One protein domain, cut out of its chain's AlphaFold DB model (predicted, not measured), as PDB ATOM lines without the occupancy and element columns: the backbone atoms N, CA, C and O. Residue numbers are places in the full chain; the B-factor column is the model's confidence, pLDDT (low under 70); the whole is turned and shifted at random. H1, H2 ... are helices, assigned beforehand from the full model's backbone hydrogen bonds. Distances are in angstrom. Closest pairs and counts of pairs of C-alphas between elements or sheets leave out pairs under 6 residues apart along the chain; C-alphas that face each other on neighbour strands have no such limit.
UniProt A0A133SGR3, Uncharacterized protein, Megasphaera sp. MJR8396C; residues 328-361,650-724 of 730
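AT A GLANCE: This is residues 328 to 361 and 650 to 724 of the 730 residues of an uncharacterized protein of Megasphaera sp. MJR8396C (UniProt A0A133SGR3). The longest helix, H4, runs through the middle with H3 along one side and H5 along the other, each running opposite to it; H1 and H2 make a corner to one side of these three, H2 nearer to H4 and H1 beyond it. Residues 698 to 703, at the H4 to H5 turn, stick out. The printed part has 109 residues with five named helices, in the order H1 to H5, and no named strand: all helix. It is compact, with a radius of gyration of the C-alphas of 14.8 A and spans of 41 by 32 by 23 A.

IN THESE COORDINATES: H4, residues 677 to 699, is 32.9 A long and begins at C-alpha 677 (81.859, 122.885, 147.980). H3, residues 650 to 667, is 25.9 A long. H5, residues 708 to 723, is 22.8 A long and ends at C-alpha 723 (94.425, 119.969, 137.724). H2 is residues 350 to 356. H1, residues 334 to 343, begins at C-alpha 334 (76.138, 102.322, 142.864).

HOW THE PARTS SIT: H4 and H5, a helical hairpin, touch, closest at the C-alphas of Asn 686 and Leu 718, 5.9 A; of H4, residues 683 to 690 alone touch H5. Their tilt is shallow, 34.9 degrees, only just short of steep, opposite ways. H3 and H4, also a helical hairpin, touch through residues 651 to 659 of H3 alone, closest at the C-alphas of Trp 655 and Phe 688, 7.6 A. Their tilt is shallow, 34 degrees, only just short of steep, opposite ways. H2 and H4 are near each other. H1 and H2 touch, about perpendicular at 81 degrees, closest at the C-alphas of Thr 341 and Trp 350, 5.1 A. H3 and H5 are apart. Residues 330 to 331 pair with residues 671 to 672, antiparallel. Every O i to N i+4 pair is within hydrogen-bond range in H1, H2, H3 and H5; in H4, 16 of 19 are.

THE WHOLE: The C-alphas farthest apart, of Asp 334 and Glu 703, are 42.7 A apart. Residues 362 to 649 are not printed; C-alphas 361 and 650 are 23.0 A apart across this cut. Of the links printed whole, none is long. The pLDDT is under 70 at residues 361, 650 to 651 and 697 to 705.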
ATOM      1  N   ILE A 328      85.976 114.990 142.083       92.00
ATOM      2  CA  ILE A 328      85.543 116.386 142.208       92.00
ATOM      3  C   ILE A 328      84.061 116.405 142.597       92.00
ATOM      4  O   ILE A 328      83.722 116.988 143.619       92.00
ATOM      5  N   PHE A 329      83.211 115.685 141.861       94.19
ATOM      6  CA  PHE A 329      81.796 115.474 142.191       94.19
ATOM      7  C   PHE A 329      81.376 114.079 141.704       94.19
ATOM      8  O   PHE A 329      81.443 113.794 140.509       94.19
ATOM      9  N   TYR A 330      81.015 113.177 142.620       95.19
ATOM     10  CA  TYR A 330      80.804 111.756 142.312       95.19
ATOM     11  C   TYR A 330      79.714 111.130 143.200       95.19
ATOM     12  O   TYR A 330      79.557 111.553 144.344       95.19
ATOM     13  N   PRO A 331      78.950 110.134 142.711       92.94
ATOM     14  CA  PRO A 331      77.919 109.478 143.514       92.94
ATOM     15  C   PRO A 331      78.530 108.637 144.641       92.94
ATOM     16  O   PRO A 331      79.573 108.006 144.455       92.94
ATOM     17  N   VAL A 332      77.856 108.585 145.793       90.12
ATOM     18  CA  VAL A 332      78.274 107.764 146.948       90.12
ATOM     19  C   VAL A 332      77.822 106.302 146.807       90.12
ATOM     20  O   VAL A 332      78.409 105.410 147.418       90.12
ATOM     21  N   ASN A 333      76.797 106.037 145.988       85.81
ATOM     22  CA  ASN A 333      76.141 104.733 145.882       85.81
ATOM     23  C   ASN A 333      75.988 104.264 144.420       85.81
ATOM     24  O   ASN A 333      75.518 105.010 143.556       85.81
ATOM     25  N   ASP A 334      76.305 102.992 144.163       89.56
ATOM     26  CA  ASP A 334      76.138 102.322 142.864       89.56
ATOM     27  C   ASP A 334      74.678 102.294 142.375       89.56
ATOM     28  O   ASP A 334      74.423 102.129 141.179       89.56
ATOM     29  N   SER A 335      73.698 102.502 143.264       88.38
ATOM     30  CA  SER A 335      72.290 102.699 142.894       88.38
ATOM     31  C   SER A 335      72.098 103.898 141.954       88.38
ATOM     32  O   SER A 335      71.348 103.801 140.980       88.38
ATOM     33  N   ILE A 336      72.831 104.993 142.179       88.25
ATOM     34  CA  ILE A 336      72.792 106.212 141.362       88.25
ATOM     35  C   ILE A 336      73.457 105.949 140.008       88.25
ATOM     36  O   ILE A 336      72.895 106.298 138.969       88.25
ATOM     37  N   ILE A 337      74.604 105.260 140.000       91.44
ATOM     38  CA  ILE A 337      75.289 104.823 138.770       91.44
ATOM     39  C   ILE A 337      74.363 103.921 137.944       91.44
ATOM     40  O   ILE A 337      74.225 104.104 136.733       91.44
ATOM     41  N   THR A 338      73.659 102.996 138.600       90.69
ATOM     42  CA  THR A 338      72.676 102.099 137.979       90.69
ATOM     43  C   THR A 338      71.486 102.870 137.403       90.69
ATOM     44  O   THR A 338      71.076 102.596 136.274       90.69
ATOM     45  N   LYS A 339      70.946 103.858 138.133       90.81
ATOM     46  CA  LYS A 339      69.867 104.741 137.658       90.81
ATOM     47  C   LYS A 339      70.308 105.527 136.418       90.81
ATOM     48  O   LYS A 339      69.648 105.444 135.384       90.81
ATOM     49  N   CYS A 340      71.474 106.173 136.469       91.75
ATOM     50  CA  CYS A 340      72.044 106.907 135.334       91.75
ATOM     51  C   CYS A 340      72.326 106.002 134.127       91.75
ATOM     52  O   CYS A 340      72.086 106.394 132.990       91.75
ATOM     53  N   THR A 341      72.796 104.775 134.357       92.38
ATOM     54  CA  THR A 341      73.083 103.804 133.287       92.38
ATOM     55  C   THR A 341      71.810 103.290 132.606       92.38
ATOM     56  O   THR A 341      71.853 102.979 131.419       92.38
ATOM     57  N   LYS A 342      70.673 103.249 133.316       91.69
ATOM     58  CA  LYS A 342      69.354 102.903 132.753       91.69
ATOM     59  C   LYS A 342      68.651 104.075 132.062       91.69
ATOM     60  O   LYS A 342      67.935 103.849 131.097       91.69
ATOM     61  N   GLN A 343      68.817 105.298 132.570       90.38
ATOM     62  CA  GLN A 343      68.093 106.490 132.096       90.38
ATOM     63  C   GLN A 343      68.861 107.315 131.046       90.38
ATOM     64  O   GLN A 343      68.305 108.250 130.473       90.38
ATOM     65  N   LYS A 344      70.132 106.994 130.770       91.31
ATOM     66  CA  LYS A 344      70.914 107.679 129.735       91.31
ATOM     67  C   LYS A 344      70.447 107.328 128.314       91.31
ATOM     68  O   LYS A 344      70.110 106.188 128.014       91.31
ATOM     69  N   MET A 345      70.595 108.284 127.399       87.94
ATOM     70  CA  MET A 345      70.547 108.031 125.956       87.94
ATOM     71  C   MET A 345      71.713 107.134 125.505       87.94
ATOM     72  O   MET A 345      72.740 107.024 126.184       87.94
ATOM     73  N   ASN A 346      71.596 106.513 124.329       86.19
ATOM     74  CA  ASN A 346      72.630 105.614 123.801       86.19
ATOM     75  C   ASN A 346      73.971 106.323 123.547       86.19
ATOM     76  O   ASN A 346      75.012 105.777 123.900       86.19
ATOM     77  N   TYR A 347      73.937 107.550 123.012       82.50
ATOM     78  CA  TYR A 347      75.119 108.328 122.618       82.50
ATOM     79  C   TYR A 347      75.900 108.968 123.779       82.50
ATOM     80  O   TYR A 347      76.999 109.461 123.557       82.50
ATOM     81  N   GLN A 348      75.360 108.984 125.004       88.75
ATOM     82  CA  GLN A 348      76.003 109.629 126.157       88.75
ATOM     83  C   GLN A 348      76.473 108.611 127.202       88.75
ATOM     84  O   GLN A 348      75.907 107.525 127.346       88.75
ATOM     85  N   THR A 349      77.491 108.974 127.971       93.19
ATOM     86  CA  THR A 349      77.972 108.220 129.137       93.19
ATOM     87  C   THR A 349      77.017 108.350 130.330       93.19
ATOM     88  O   THR A 349      76.167 109.245 130.376       93.19
ATOM     89  N   TRP A 350      77.134 107.466 131.329       95.06
ATOM     90  CA  TRP A 350      76.338 107.612 132.555       95.06
ATOM     91  C   TRP A 350      76.780 108.844 133.358       95.06
ATOM     92  O   TRP A 350      75.938 109.490 133.972       95.06
ATOM     93  N   GLN A 351      78.064 109.220 133.288       96.50
ATOM     94  CA  GLN A 351      78.614 110.430 133.900       96.50
ATOM     95  C   GLN A 351      78.038 111.703 133.263       96.50
ATOM     96  O   GLN A 351      77.655 112.626 133.978       96.50
ATOM     97  N   GLN A 352      77.906 111.745 131.930       94.69
ATOM     98  CA  GLN A 352      77.219 112.842 131.241       94.69
ATOM     99  C   GLN A 352      75.760 112.972 131.691       94.69
ATOM    100  O   GLN A 352      75.311 114.092 131.911       94.69
ATOM    101  N   TYR A 353      75.028 111.865 131.865       94.00
ATOM    102  CA  TYR A 353      73.655 111.924 132.385       94.00
ATOM    103  C   TYR A 353      73.615 112.383 133.852       94.00
ATOM    104  O   TYR A 353      72.851 113.284 134.189       94.00
ATOM    105  N   PHE A 354      74.480 111.826 134.705       95.00
ATOM    106  CA  PHE A 354      74.636 112.197 136.114       95.00
ATOM    107  C   PHE A 354      74.881 113.705 136.294       95.00
ATOM    108  O   PHE A 354      74.181 114.352 137.073       95.00
ATOM    109  N   LEU A 355      75.810 114.292 135.530       94.81
ATOM    110  CA  LEU A 355      76.101 115.723 135.623       94.81
ATOM    111  C   LEU A 355      75.061 116.608 134.930       94.81
ATOM    112  O   LEU A 355      74.730 117.650 135.481       94.81
ATOM    113  N   ASN A 356      74.506 116.224 133.775       93.31
ATOM    114  CA  ASN A 356      73.671 117.139 132.981       93.31
ATOM    115  C   ASN A 356      72.156 117.000 133.185       93.31
ATOM    116  O   ASN A 356      71.444 117.967 132.930       93.31
ATOM    117  N   ALA A 357      71.658 115.829 133.592       89.75
ATOM    118  CA  ALA A 357      70.232 115.495 133.488       89.75
ATOM    119  C   ALA A 357      69.639 114.739 134.689       89.75
ATOM    120  O   ALA A 357      68.423 114.769 134.869       89.75
ATOM    121  N   LEU A 358      70.446 114.084 135.536       90.06
ATOM    122  CA  LEU A 358      69.929 113.490 136.768       90.06
ATOM    123  C   LEU A 358      69.422 114.598 137.698       90.06
ATOM    124  O   LEU A 358      70.205 115.446 138.141       90.06
ATOM    125  N   MET A 359      68.133 114.540 138.021       85.44
ATOM    126  CA  MET A 359      67.509 115.330 139.079       85.44
ATOM    127  C   MET A 359      67.235 114.438 140.299       85.44
ATOM    128  O   MET A 359      66.907 113.255 140.145       85.44
ATOM    129  N   VAL A 360      67.335 115.002 141.504       77.94
ATOM    130  CA  VAL A 360      66.723 114.409 142.706       77.94
ATOM    131  C   VAL A 360      65.207 114.403 142.496       77.94
ATOM    132  O   VAL A 360      64.669 115.343 141.912       77.94
ATOM    133  N   GLU A 361      64.506 113.348 142.911       61.44
ATOM    134  CA  GLU A 361      63.066 113.219 142.643       61.44
ATOM    135  C   GLU A 361      62.283 114.379 143.299       61.44
ATOM    136  O   GLU A 361      62.431 114.677 144.483       61.44
ATOM    137  N   ASP A 650      67.963 133.288 129.939       63.38
ATOM    138  CA  ASP A 650      67.592 131.878 130.035       63.38
ATOM    139  C   ASP A 650      68.764 131.011 130.547       63.38
ATOM    140  O   ASP A 650      68.577 130.038 131.283       63.38
ATOM    141  N   LEU A 651      70.002 131.446 130.288       66.75
ATOM    142  CA  LEU A 651      71.227 130.882 130.849       66.75
ATOM    143  C   LEU A 651      71.306 130.945 132.389       66.75
ATOM    144  O   LEU A 651      71.633 129.931 133.019       66.75
ATOM    145  N   GLU A 652      71.020 132.092 133.021       70.31
ATOM    146  CA  GLU A 652      71.075 132.228 134.487       70.31
ATOM    147  C   GLU A 652      69.914 131.470 135.156       70.31
ATOM    148  O   GLU A 652      70.106 130.830 136.198       70.31
ATOM    149  N   TYR A 653      68.738 131.428 134.522       72.31
ATOM    150  CA  TYR A 653      67.617 130.590 134.960       72.31
ATOM    151  C   TYR A 653      67.971 129.089 134.920       72.31
ATOM    152  O   TYR A 653      67.906 128.397 135.947       72.31
ATOM    153  N   LYS A 654      68.450 128.590 133.769       76.88
ATOM    154  CA  LYS A 654      68.911 127.200 133.585       76.88
ATOM    155  C   LYS A 654      70.033 126.825 134.555       76.88
ATOM    156  O   LYS A 654      70.034 125.708 135.087       76.88
ATOM    157  N   TRP A 655      70.977 127.734 134.815       86.44
ATOM    158  CA  TRP A 655      72.040 127.497 135.792       86.44
ATOM    159  C   TRP A 655      71.491 127.361 137.210       86.44
ATOM    160  O   TRP A 655      71.828 126.397 137.901       86.44
ATOM    161  N   ASN A 656      70.631 128.283 137.652       80.94
ATOM    162  CA  ASN A 656      70.119 128.279 139.020       80.94
ATOM    163  C   ASN A 656      69.311 127.007 139.340       80.94
ATOM    164  O   ASN A 656      69.479 126.450 140.428       80.94
ATOM    165  N   ILE A 657      68.550 126.465 138.379       78.31
ATOM    166  CA  ILE A 657      67.903 125.145 138.506       78.31
ATOM    167  C   ILE A 657      68.944 124.030 138.699       78.31
ATOM    168  O   ILE A 657      68.838 123.226 139.633       78.31
ATOM    169  N   ARG A 658      69.980 123.969 137.847       87.81
ATOM    170  CA  ARG A 658      71.006 122.912 137.935       87.81
ATOM    171  C   ARG A 658      71.809 123.004 139.238       87.81
ATOM    172  O   ARG A 658      72.052 121.982 139.880       87.81
ATOM    173  N   LYS A 659      72.148 124.223 139.663       88.31
ATOM    174  CA  LYS A 659      72.813 124.548 140.932       88.31
ATOM    175  C   LYS A 659      71.988 124.128 142.146       88.31
ATOM    176  O   LYS A 659      72.537 123.483 143.035       88.31
ATOM    177  N   ALA A 660      70.689 124.431 142.174       82.06
ATOM    178  CA  ALA A 660      69.799 123.989 143.248       82.06
ATOM    179  C   ALA A 660      69.777 122.456 143.364       82.06
ATOM    180  O   ALA A 660      69.917 121.917 144.461       82.06
ATOM    181  N   ASN A 661      69.710 121.748 142.231       87.44
ATOM    182  CA  ASN A 661      69.766 120.289 142.213       87.44
ATOM    183  C   ASN A 661      71.115 119.730 142.712       87.44
ATOM    184  O   ASN A 661      71.113 118.806 143.520       87.44
ATOM    185  N   TYR A 662      72.261 120.284 142.292       89.38
ATOM    186  CA  TYR A 662      73.567 119.854 142.821       89.38
ATOM    187  C   TYR A 662      73.655 120.033 144.343       89.38
ATOM    188  O   TYR A 662      74.096 119.121 145.039       89.38
ATOM    189  N   LEU A 663      73.191 121.173 144.867       87.38
ATOM    190  CA  LEU A 663      73.163 121.441 146.307       87.38
ATOM    191  C   LEU A 663      72.222 120.479 147.052       87.38
ATOM    192  O   LEU A 663      72.562 120.034 148.146       87.38
ATOM    193  N   GLN A 664      71.089 120.098 146.453       85.62
ATOM    194  CA  GLN A 664      70.190 119.090 147.021       85.62
ATOM    195  C   GLN A 664      70.862 117.709 147.096       85.62
ATOM    196  O   GLN A 664      70.836 117.081 148.152       85.62
ATOM    197  N   MET A 665      71.535 117.274 146.023       86.31
ATOM    198  CA  MET A 665      72.310 116.024 146.012       86.31
ATOM    199  C   MET A 665      73.400 116.031 147.098       86.31
ATOM    200  O   MET A 665      73.584 115.030 147.787       86.31
ATOM    201  N   MET A 666      74.094 117.162 147.285       87.44
ATOM    202  CA  MET A 666      75.083 117.334 148.359       87.44
ATOM    203  C   MET A 666      74.445 117.273 149.758       87.44
ATOM    204  O   MET A 666      75.054 116.733 150.671       87.44
ATOM    205  N   SER A 667      73.229 117.801 149.944       85.56
ATOM    206  CA  SER A 667      72.531 117.777 151.243       85.56
ATOM    207  C   SER A 667      71.889 116.433 151.607       85.56
ATOM    208  O   SER A 667      71.553 116.217 152.768       85.56
ATOM    209  N   ASN A 668      71.717 115.548 150.624       85.19
ATOM    210  CA  ASN A 668      71.143 114.210 150.783       85.19
ATOM    211  C   ASN A 668      72.190 113.118 151.089       85.19
ATOM    212  O   ASN A 668      71.812 111.961 151.258       85.19
ATOM    213  N   ASP A 669      73.487 113.447 151.057       85.06
ATOM    214  CA  ASP A 669      74.603 112.489 150.962       85.06
ATOM    215  C   ASP A 669      74.543 111.562 149.713       85.06
ATOM    216  O   ASP A 669      75.227 110.538 149.648       85.06
ATOM    217  N   ASP A 670      73.778 111.933 148.672       85.31
ATOM    218  CA  ASP A 670      73.732 111.219 147.378       85.31
ATOM    219  C   ASP A 670      75.092 111.285 146.648       85.31
ATOM    220  O   ASP A 670      75.484 110.373 145.907       85.31
ATOM    221  N   VAL A 671      75.826 112.385 146.846       91.56
ATOM    222  CA  VAL A 671      77.101 112.690 146.184       91.56
ATOM    223  C   VAL A 671      78.157 113.149 147.180       91.56
ATOM    224  O   VAL A 671      77.869 113.854 148.142       91.56
ATOM    225  N   ALA A 672      79.405 112.794 146.896       89.50
ATOM    226  CA  ALA A 672      80.573 113.267 147.617       89.50
ATOM    227  C   ALA A 672      81.473 114.114 146.707       89.50
ATOM    228  O   ALA A 672      81.433 114.043 145.476       89.50
ATOM    229  N   TYR A 673      82.318 114.911 147.351       91.00
ATOM    230  CA  TYR A 673      83.280 115.811 146.730       91.00
ATOM    231  C   TYR A 673      84.525 115.909 147.625       91.00
ATOM    232  O   TYR A 673      84.430 115.775 148.846       91.00
ATOM    233  N   LYS A 674      85.714 116.076 147.033       86.94
ATOM    234  CA  LYS A 674      86.986 116.199 147.785       86.94
ATOM    235  C   LYS A 674      87.422 117.637 148.074       86.94
ATOM    236  O   LYS A 674      88.167 117.856 149.025       86.94
ATOM    237  N   ARG A 675      87.050 118.582 147.210       82.31
ATOM    238  CA  ARG A 675      87.434 120.004 147.296       82.31
ATOM    239  C   ARG A 675      86.394 120.756 148.148       82.31
ATOM    240  O   ARG A 675      85.342 120.189 148.429       82.31
ATOM    241  N   PRO A 676      86.613 122.019 148.554       86.00
ATOM    242  CA  PRO A 676      85.539 122.839 149.112       86.00
ATOM    243  C   PRO A 676      84.308 122.853 148.189       86.00
ATOM    244  O   PRO A 676      84.449 122.816 146.964       86.00
ATOM    245  N   ALA A 677      83.101 122.916 148.762       80.50
ATOM    246  CA  ALA A 677      81.859 122.885 147.980       80.50
ATOM    247  C   ALA A 677      81.789 124.044 146.963       80.50
ATOM    248  O   ALA A 677      81.366 123.845 145.830       80.50
ATOM    249  N   GLU A 678      82.298 125.221 147.334       82.88
ATOM    250  CA  GLU A 678      82.439 126.399 146.467       82.88
ATOM    251  C   GLU A 678      83.326 126.104 145.244       82.88
ATOM    252  O   GLU A 678      82.841 126.125 144.116       82.88
ATOM    253  N   ALA A 679      84.569 125.658 145.459       85.69
ATOM    254  CA  ALA A 679      85.509 125.267 144.398       85.69
ATOM    255  C   ALA A 679      85.079 124.022 143.583       85.69
ATOM    256  O   ALA A 679      85.675 123.706 142.551       85.69
ATOM    257  N   THR A 680      84.068 123.286 144.054       89.25
ATOM    258  CA  THR A 680      83.403 122.202 143.313       89.25
ATOM    259  C   THR A 680      82.290 122.765 142.425       89.25
ATOM    260  O   THR A 680      82.186 122.402 141.255       89.25
ATOM    261  N   MET A 681      81.496 123.699 142.956       90.19
ATOM    262  CA  MET A 681      80.446 124.409 142.225       90.19
ATOM    263  C   MET A 681      80.996 125.304 141.108       90.19
ATOM    264  O   MET A 681      80.356 125.390 140.066       90.19
ATOM    265  N   GLU A 682      82.179 125.906 141.275       91.62
ATOM    266  CA  GLU A 682      82.882 126.637 140.205       91.62
ATOM    267  C   GLU A 682      83.212 125.733 139.005       91.62
ATOM    268  O   GLU A 682      82.895 126.071 137.869       91.62
ATOM    269  N   ILE A 683      83.782 124.543 139.237       93.44
ATOM    270  CA  ILE A 683      84.085 123.579 138.160       93.44
ATOM    271  C   ILE A 683      82.799 123.152 137.439       93.44
ATOM    272  O   ILE A 683      82.760 123.087 136.210       93.44
ATOM    273  N   LEU A 684      81.731 122.889 138.200       94.06
ATOM    274  CA  LEU A 684      80.420 122.544 137.648       94.06
ATOM    275  C   LEU A 684      79.778 123.713 136.877       94.06
ATOM    276  O   LEU A 684      79.021 123.452 135.942       94.06
ATOM    277  N   TYR A 685      80.093 124.964 137.229       93.62
ATOM    278  CA  TYR A 685      79.652 126.164 136.517       93.62
ATOM    279  C   TYR A 685      80.409 126.362 135.204       93.62
ATOM    280  O   TYR A 685      79.769 126.410 134.156       93.62
ATOM    281  N   ASN A 686      81.748 126.368 135.222       94.19
ATOM    282  CA  ASN A 686      82.544 126.519 134.001       94.19
ATOM    283  C   ASN A 686      82.219 125.397 132.991       94.19
ATOM    284  O   ASN A 686      82.034 125.660 131.804       94.19
ATOM    285  N   TYR A 687      82.062 124.147 133.457       95.88
ATOM    286  CA  TYR A 687      81.599 123.034 132.614       95.88
ATOM    287  C   TYR A 687      80.186 123.263 132.047       95.88
ATOM    288  O   TYR A 687      79.935 122.976 130.873       95.88
ATOM    289  N   PHE A 688      79.260 123.788 132.856       93.62
ATOM    290  CA  PHE A 688      77.905 124.115 132.414       93.62
ATOM    291  C   PHE A 688      77.902 125.221 131.345       93.62
ATOM    292  O   PHE A 688      77.222 125.043 130.334       93.62
ATOM    293  N   GLN A 689      78.686 126.292 131.527       90.81
ATOM    294  CA  GLN A 689      78.832 127.380 130.553       90.81
ATOM    295  C   GLN A 689      79.426 126.875 129.234       90.81
ATOM    296  O   GLN A 689      78.809 127.056 128.192       90.81
ATOM    297  N   ILE A 690      80.547 126.142 129.260       92.56
ATOM    298  CA  ILE A 690      81.176 125.572 128.048       92.56
ATOM    299  C   ILE A 690      80.199 124.692 127.260       92.56
ATOM    300  O   ILE A 690      80.154 124.729 126.031       92.56
ATOM    301  N   ARG A 691      79.389 123.894 127.963       91.44
ATOM    302  CA  ARG A 691      78.343 123.075 127.343       91.44
ATOM    303  C   ARG A 691      77.217 123.928 126.743       91.44
ATOM    304  O   ARG A 691      76.602 123.471 125.782       91.44
ATOM    305  N   ASN A 692      76.937 125.109 127.296       86.69
ATOM    306  CA  ASN A 692      75.950 126.037 126.755       86.69
ATOM    307  C   ASN A 692      76.468 126.782 125.520       86.69
ATOM    308  O   ASN A 692      75.809 126.718 124.490       86.69
ATOM    309  N   GLU A 693      77.669 127.362 125.559       86.31
ATOM    310  CA  GLU A 693      78.264 128.059 124.403       86.31
ATOM    311  C   GLU A 693      78.389 127.138 123.189       86.31
ATOM    312  O   GLU A 693      78.004 127.485 122.074       86.31
ATOM    313  N   ARG A 694      78.807 125.887 123.425       86.06
ATOM    314  CA  ARG A 694      78.816 124.819 122.415       86.06
ATOM    315  C   ARG A 694      77.432 124.551 121.803       86.06
ATOM    316  O   ARG A 694      77.361 124.037 120.693       86.06
ATOM    317  N   ASN A 695      76.338 124.824 122.513       79.94
ATOM    318  CA  ASN A 695      74.985 124.730 121.958       79.94
ATOM    319  C   ASN A 695      74.606 126.020 121.219       79.94
ATOM    320  O   ASN A 695      74.180 125.917 120.075       79.94
ATOM    321  N   ASN A 696      74.810 127.199 121.820       74.81
ATOM    322  CA  ASN A 696      74.505 128.504 121.217       74.81
ATOM    323  C   ASN A 696      75.163 128.647 119.831       74.81
ATOM    324  O   ASN A 696      74.486 128.911 118.839       74.81
ATOM    325  N   ILE A 697      76.460 128.335 119.735       69.12
ATOM    326  CA  ILE A 697      77.244 128.379 118.487       69.12
ATOM    327  C   ILE A 697      76.749 127.360 117.445       69.12
ATOM    328  O   ILE A 697      76.832 127.608 116.247       69.12
ATOM    329  N   ASN A 698      76.186 126.226 117.875       59.22
ATOM    330  CA  ASN A 698      75.567 125.254 116.966       59.22
ATOM    331  C   ASN A 698      74.142 125.657 116.524       59.22
ATOM    332  O   ASN A 698      73.582 124.993 115.652       59.22
ATOM    333  N   HIS A 699      73.559 126.705 117.116       56.75
ATOM    334  CA  HIS A 699      72.241 127.250 116.777       56.75
ATOM    335  C   HIS A 699      72.291 128.616 116.069       56.75
ATOM    336  O   HIS A 699      71.260 129.044 115.564       56.75
ATOM    337  N   ALA A 700      73.475 129.237 115.951       52.25
ATOM    338  CA  ALA A 700      73.705 130.519 115.270       52.25
ATOM    339  C   ALA A 700      72.934 131.721 115.865       52.25
ATOM    340  O   ALA A 700      72.517 132.624 115.144       52.25
ATOM    341  N   ASN A 701      72.779 131.746 117.194       53.94
ATOM    342  CA  ASN A 701      72.335 132.936 117.922       53.94
ATOM    343  C   ASN A 701      73.553 133.836 118.203       53.94
ATOM    344  O   ASN A 701      74.263 133.616 119.185       53.94
ATOM    345  N   ASP A 702      73.802 134.827 117.344       51.66
ATOM    346  CA  ASP A 702      74.992 135.688 117.448       51.66
ATOM    347  C   ASP A 702      74.943 136.663 118.643       51.66
ATOM    348  O   ASP A 702      75.984 136.949 119.239       51.66
ATOM    349  N   GLU A 703      73.750 137.132 119.027       52.47
ATOM    350  CA  GLU A 703      73.539 138.259 119.962       52.47
ATOM    351  C   GLU A 703      73.998 138.000 121.412       52.47
ATOM    352  O   GLU A 703      74.277 138.947 122.143       52.47
ATOM    353  N   ASP A 704      74.126 136.730 121.812       58.00
ATOM    354  CA  ASP A 704      74.341 136.291 123.206       58.00
ATOM    355  C   ASP A 704      75.631 135.450 123.388       58.00
ATOM    356  O   ASP A 704      75.838 134.799 124.416       58.00
ATOM    357  N   SER A 705      76.492 135.385 122.364       65.81
ATOM    358  CA  SER A 705      77.641 134.465 122.326       65.81
ATOM    359  C   SER A 705      78.912 135.013 123.000       65.81
ATOM    360  O   SER A 705      79.274 136.183 122.849       65.81
ATOM    361  N   LEU A 706      79.646 134.165 123.738       76.38
ATOM    362  CA  LEU A 706      80.957 134.551 124.277       76.38
ATOM    363  C   LEU A 706      82.011 134.741 123.170       76.38
ATOM    364  O   LEU A 706      82.116 133.947 122.235       76.38
ATOM    365  N   SER A 707      82.879 135.745 123.339       84.00
ATOM    366  CA  SER A 707      84.017 135.967 122.438       84.00
ATOM    367  C   SER A 707      85.006 134.793 122.441       84.00
ATOM    368  O   SER A 707      85.126 134.045 123.415       84.00
ATOM    369  N   THR A 708      85.776 134.662 121.360       85.00
ATOM    370  CA  THR A 708      86.811 133.629 121.184       85.00
ATOM    371  C   THR A 708      87.800 133.567 122.351       85.00
ATOM    372  O   THR A 708      88.119 132.484 122.849       85.00
ATOM    373  N   GLU A 709      88.223 134.727 122.849       87.25
ATOM    374  CA  GLU A 709      89.102 134.897 124.005       87.25
ATOM    375  C   GLU A 709      88.414 134.477 125.311       87.25
ATOM    376  O   GLU A 709      89.014 133.755 126.107       87.25
ATOM    377  N   ALA A 710      87.144 134.845 125.514       87.31
ATOM    378  CA  ALA A 710      86.385 134.441 126.697       87.31
ATOM    379  C   ALA A 710      86.146 132.921 126.739       87.31
ATOM    380  O   ALA A 710      86.290 132.307 127.795       87.31
ATOM    381  N   ILE A 711      85.857 132.291 125.594       89.25
ATOM    382  CA  ILE A 711      85.747 130.829 125.462       89.25
ATOM    383  C   ILE A 711      87.091 130.155 125.776       89.25
ATOM    384  O   ILE A 711      87.135 129.167 126.514       89.25
ATOM    385  N   LYS A 712      88.193 130.693 125.241       92.88
ATOM    386  CA  LYS A 712      89.556 130.212 125.499       92.88
ATOM    387  C   LYS A 712      89.902 130.258 126.987       92.88
ATOM    388  O   LYS A 712      90.304 129.232 127.540       92.88
ATOM    389  N   ASP A 713      89.699 131.396 127.643       93.19
ATOM    390  CA  ASP A 713      89.985 131.552 129.070       93.19
ATOM    391  C   ASP A 713      89.075 130.668 129.937       93.19
ATOM    392  O   ASP A 713      89.562 130.015 130.858       93.19
ATOM    393  N   LEU A 714      87.786 130.553 129.600       93.31
ATOM    394  CA  LEU A 714      86.822 129.693 130.298       93.31
ATOM    395  C   LEU A 714      87.218 128.205 130.253       93.31
ATOM    396  O   LEU A 714      87.147 127.511 131.273       93.31
ATOM    397  N   VAL A 715      87.666 127.711 129.091       96.06
ATOM    398  CA  VAL A 715      88.152 126.327 128.938       96.06
ATOM    399  C   VAL A 715      89.463 126.118 129.700       96.06
ATOM    400  O   VAL A 715      89.590 125.132 130.426       96.06
ATOM    401  N   LEU A 716      90.428 127.036 129.590       95.06
ATOM    402  CA  LEU A 716      91.721 126.912 130.272       95.06
ATOM    403  C   LEU A 716      91.598 127.023 131.801       95.06
ATOM    404  O   LEU A 716      92.299 126.313 132.524       95.06
ATOM    405  N   ASP A 717      90.688 127.858 132.304       93.81
ATOM    406  CA  ASP A 717      90.387 127.979 133.732       93.81
ATOM    407  C   ASP A 717      89.669 126.734 134.280       93.81
ATOM    408  O   ASP A 717      90.013 126.263 135.366       93.81
ATOM    409  N   LEU A 718      88.749 126.127 133.510       95.12
ATOM    410  CA  LEU A 718      88.174 124.821 133.859       95.12
ATOM    411  C   LEU A 718      89.268 123.754 134.011       95.12
ATOM    412  O   LEU A 718      89.302 123.073 135.037       95.12
ATOM    413  N   LEU A 719      90.158 123.614 133.018       94.69
ATOM    414  CA  LEU A 719      91.244 122.628 133.073       94.69
ATOM    415  C   LEU A 719      92.129 122.859 134.304       94.69
ATOM    416  O   LEU A 719      92.282 121.948 135.116       94.69
ATOM    417  N   ARG A 720      92.601 124.097 134.515       92.75
ATOM    418  CA  ARG A 720      93.436 124.472 135.669       92.75
ATOM    419  C   ARG A 720      92.782 124.087 137.000       92.75
ATOM    420  O   ARG A 720      93.385 123.362 137.792       92.75
ATOM    421  N   ARG A 721      91.514 124.460 137.225       90.44
ATOM    422  CA  ARG A 721      90.785 124.112 138.463       90.44
ATOM    423  C   ARG A 721      90.625 122.600 138.669       90.44
ATOM    424  O   ARG A 721      90.504 122.166 139.814       90.44
ATOM    425  N   MET A 722      90.620 121.801 137.598       90.62
ATOM    426  CA  MET A 722      90.572 120.332 137.651       90.62
ATOM    427  C   MET A 722      91.950 119.655 137.775       90.62
ATOM    428  O   MET A 722      92.021 118.460 138.094       90.62
ATOM    429  N   GLU A 723      93.033 120.391 137.526       87.62
ATOM    430  CA  GLU A 723      94.425 119.969 137.724       87.62
ATOM    431  C   GLU A 723      94.917 120.292 139.148       87.62
ATOM    432  O   GLU A 723      95.650 119.494 139.731       87.62
ATOM    433  N   ASP A 724      94.417 121.375 139.760       77.38
ATOM    434  CA  ASP A 724      94.688 121.810 141.142       77.38
ATOM    435  C   ASP A 724      94.079 120.872 142.220       77.38
ATOM    436  O   ASP A 724      93.193 121.245 143.002       77.38
TER     437      ASP A 724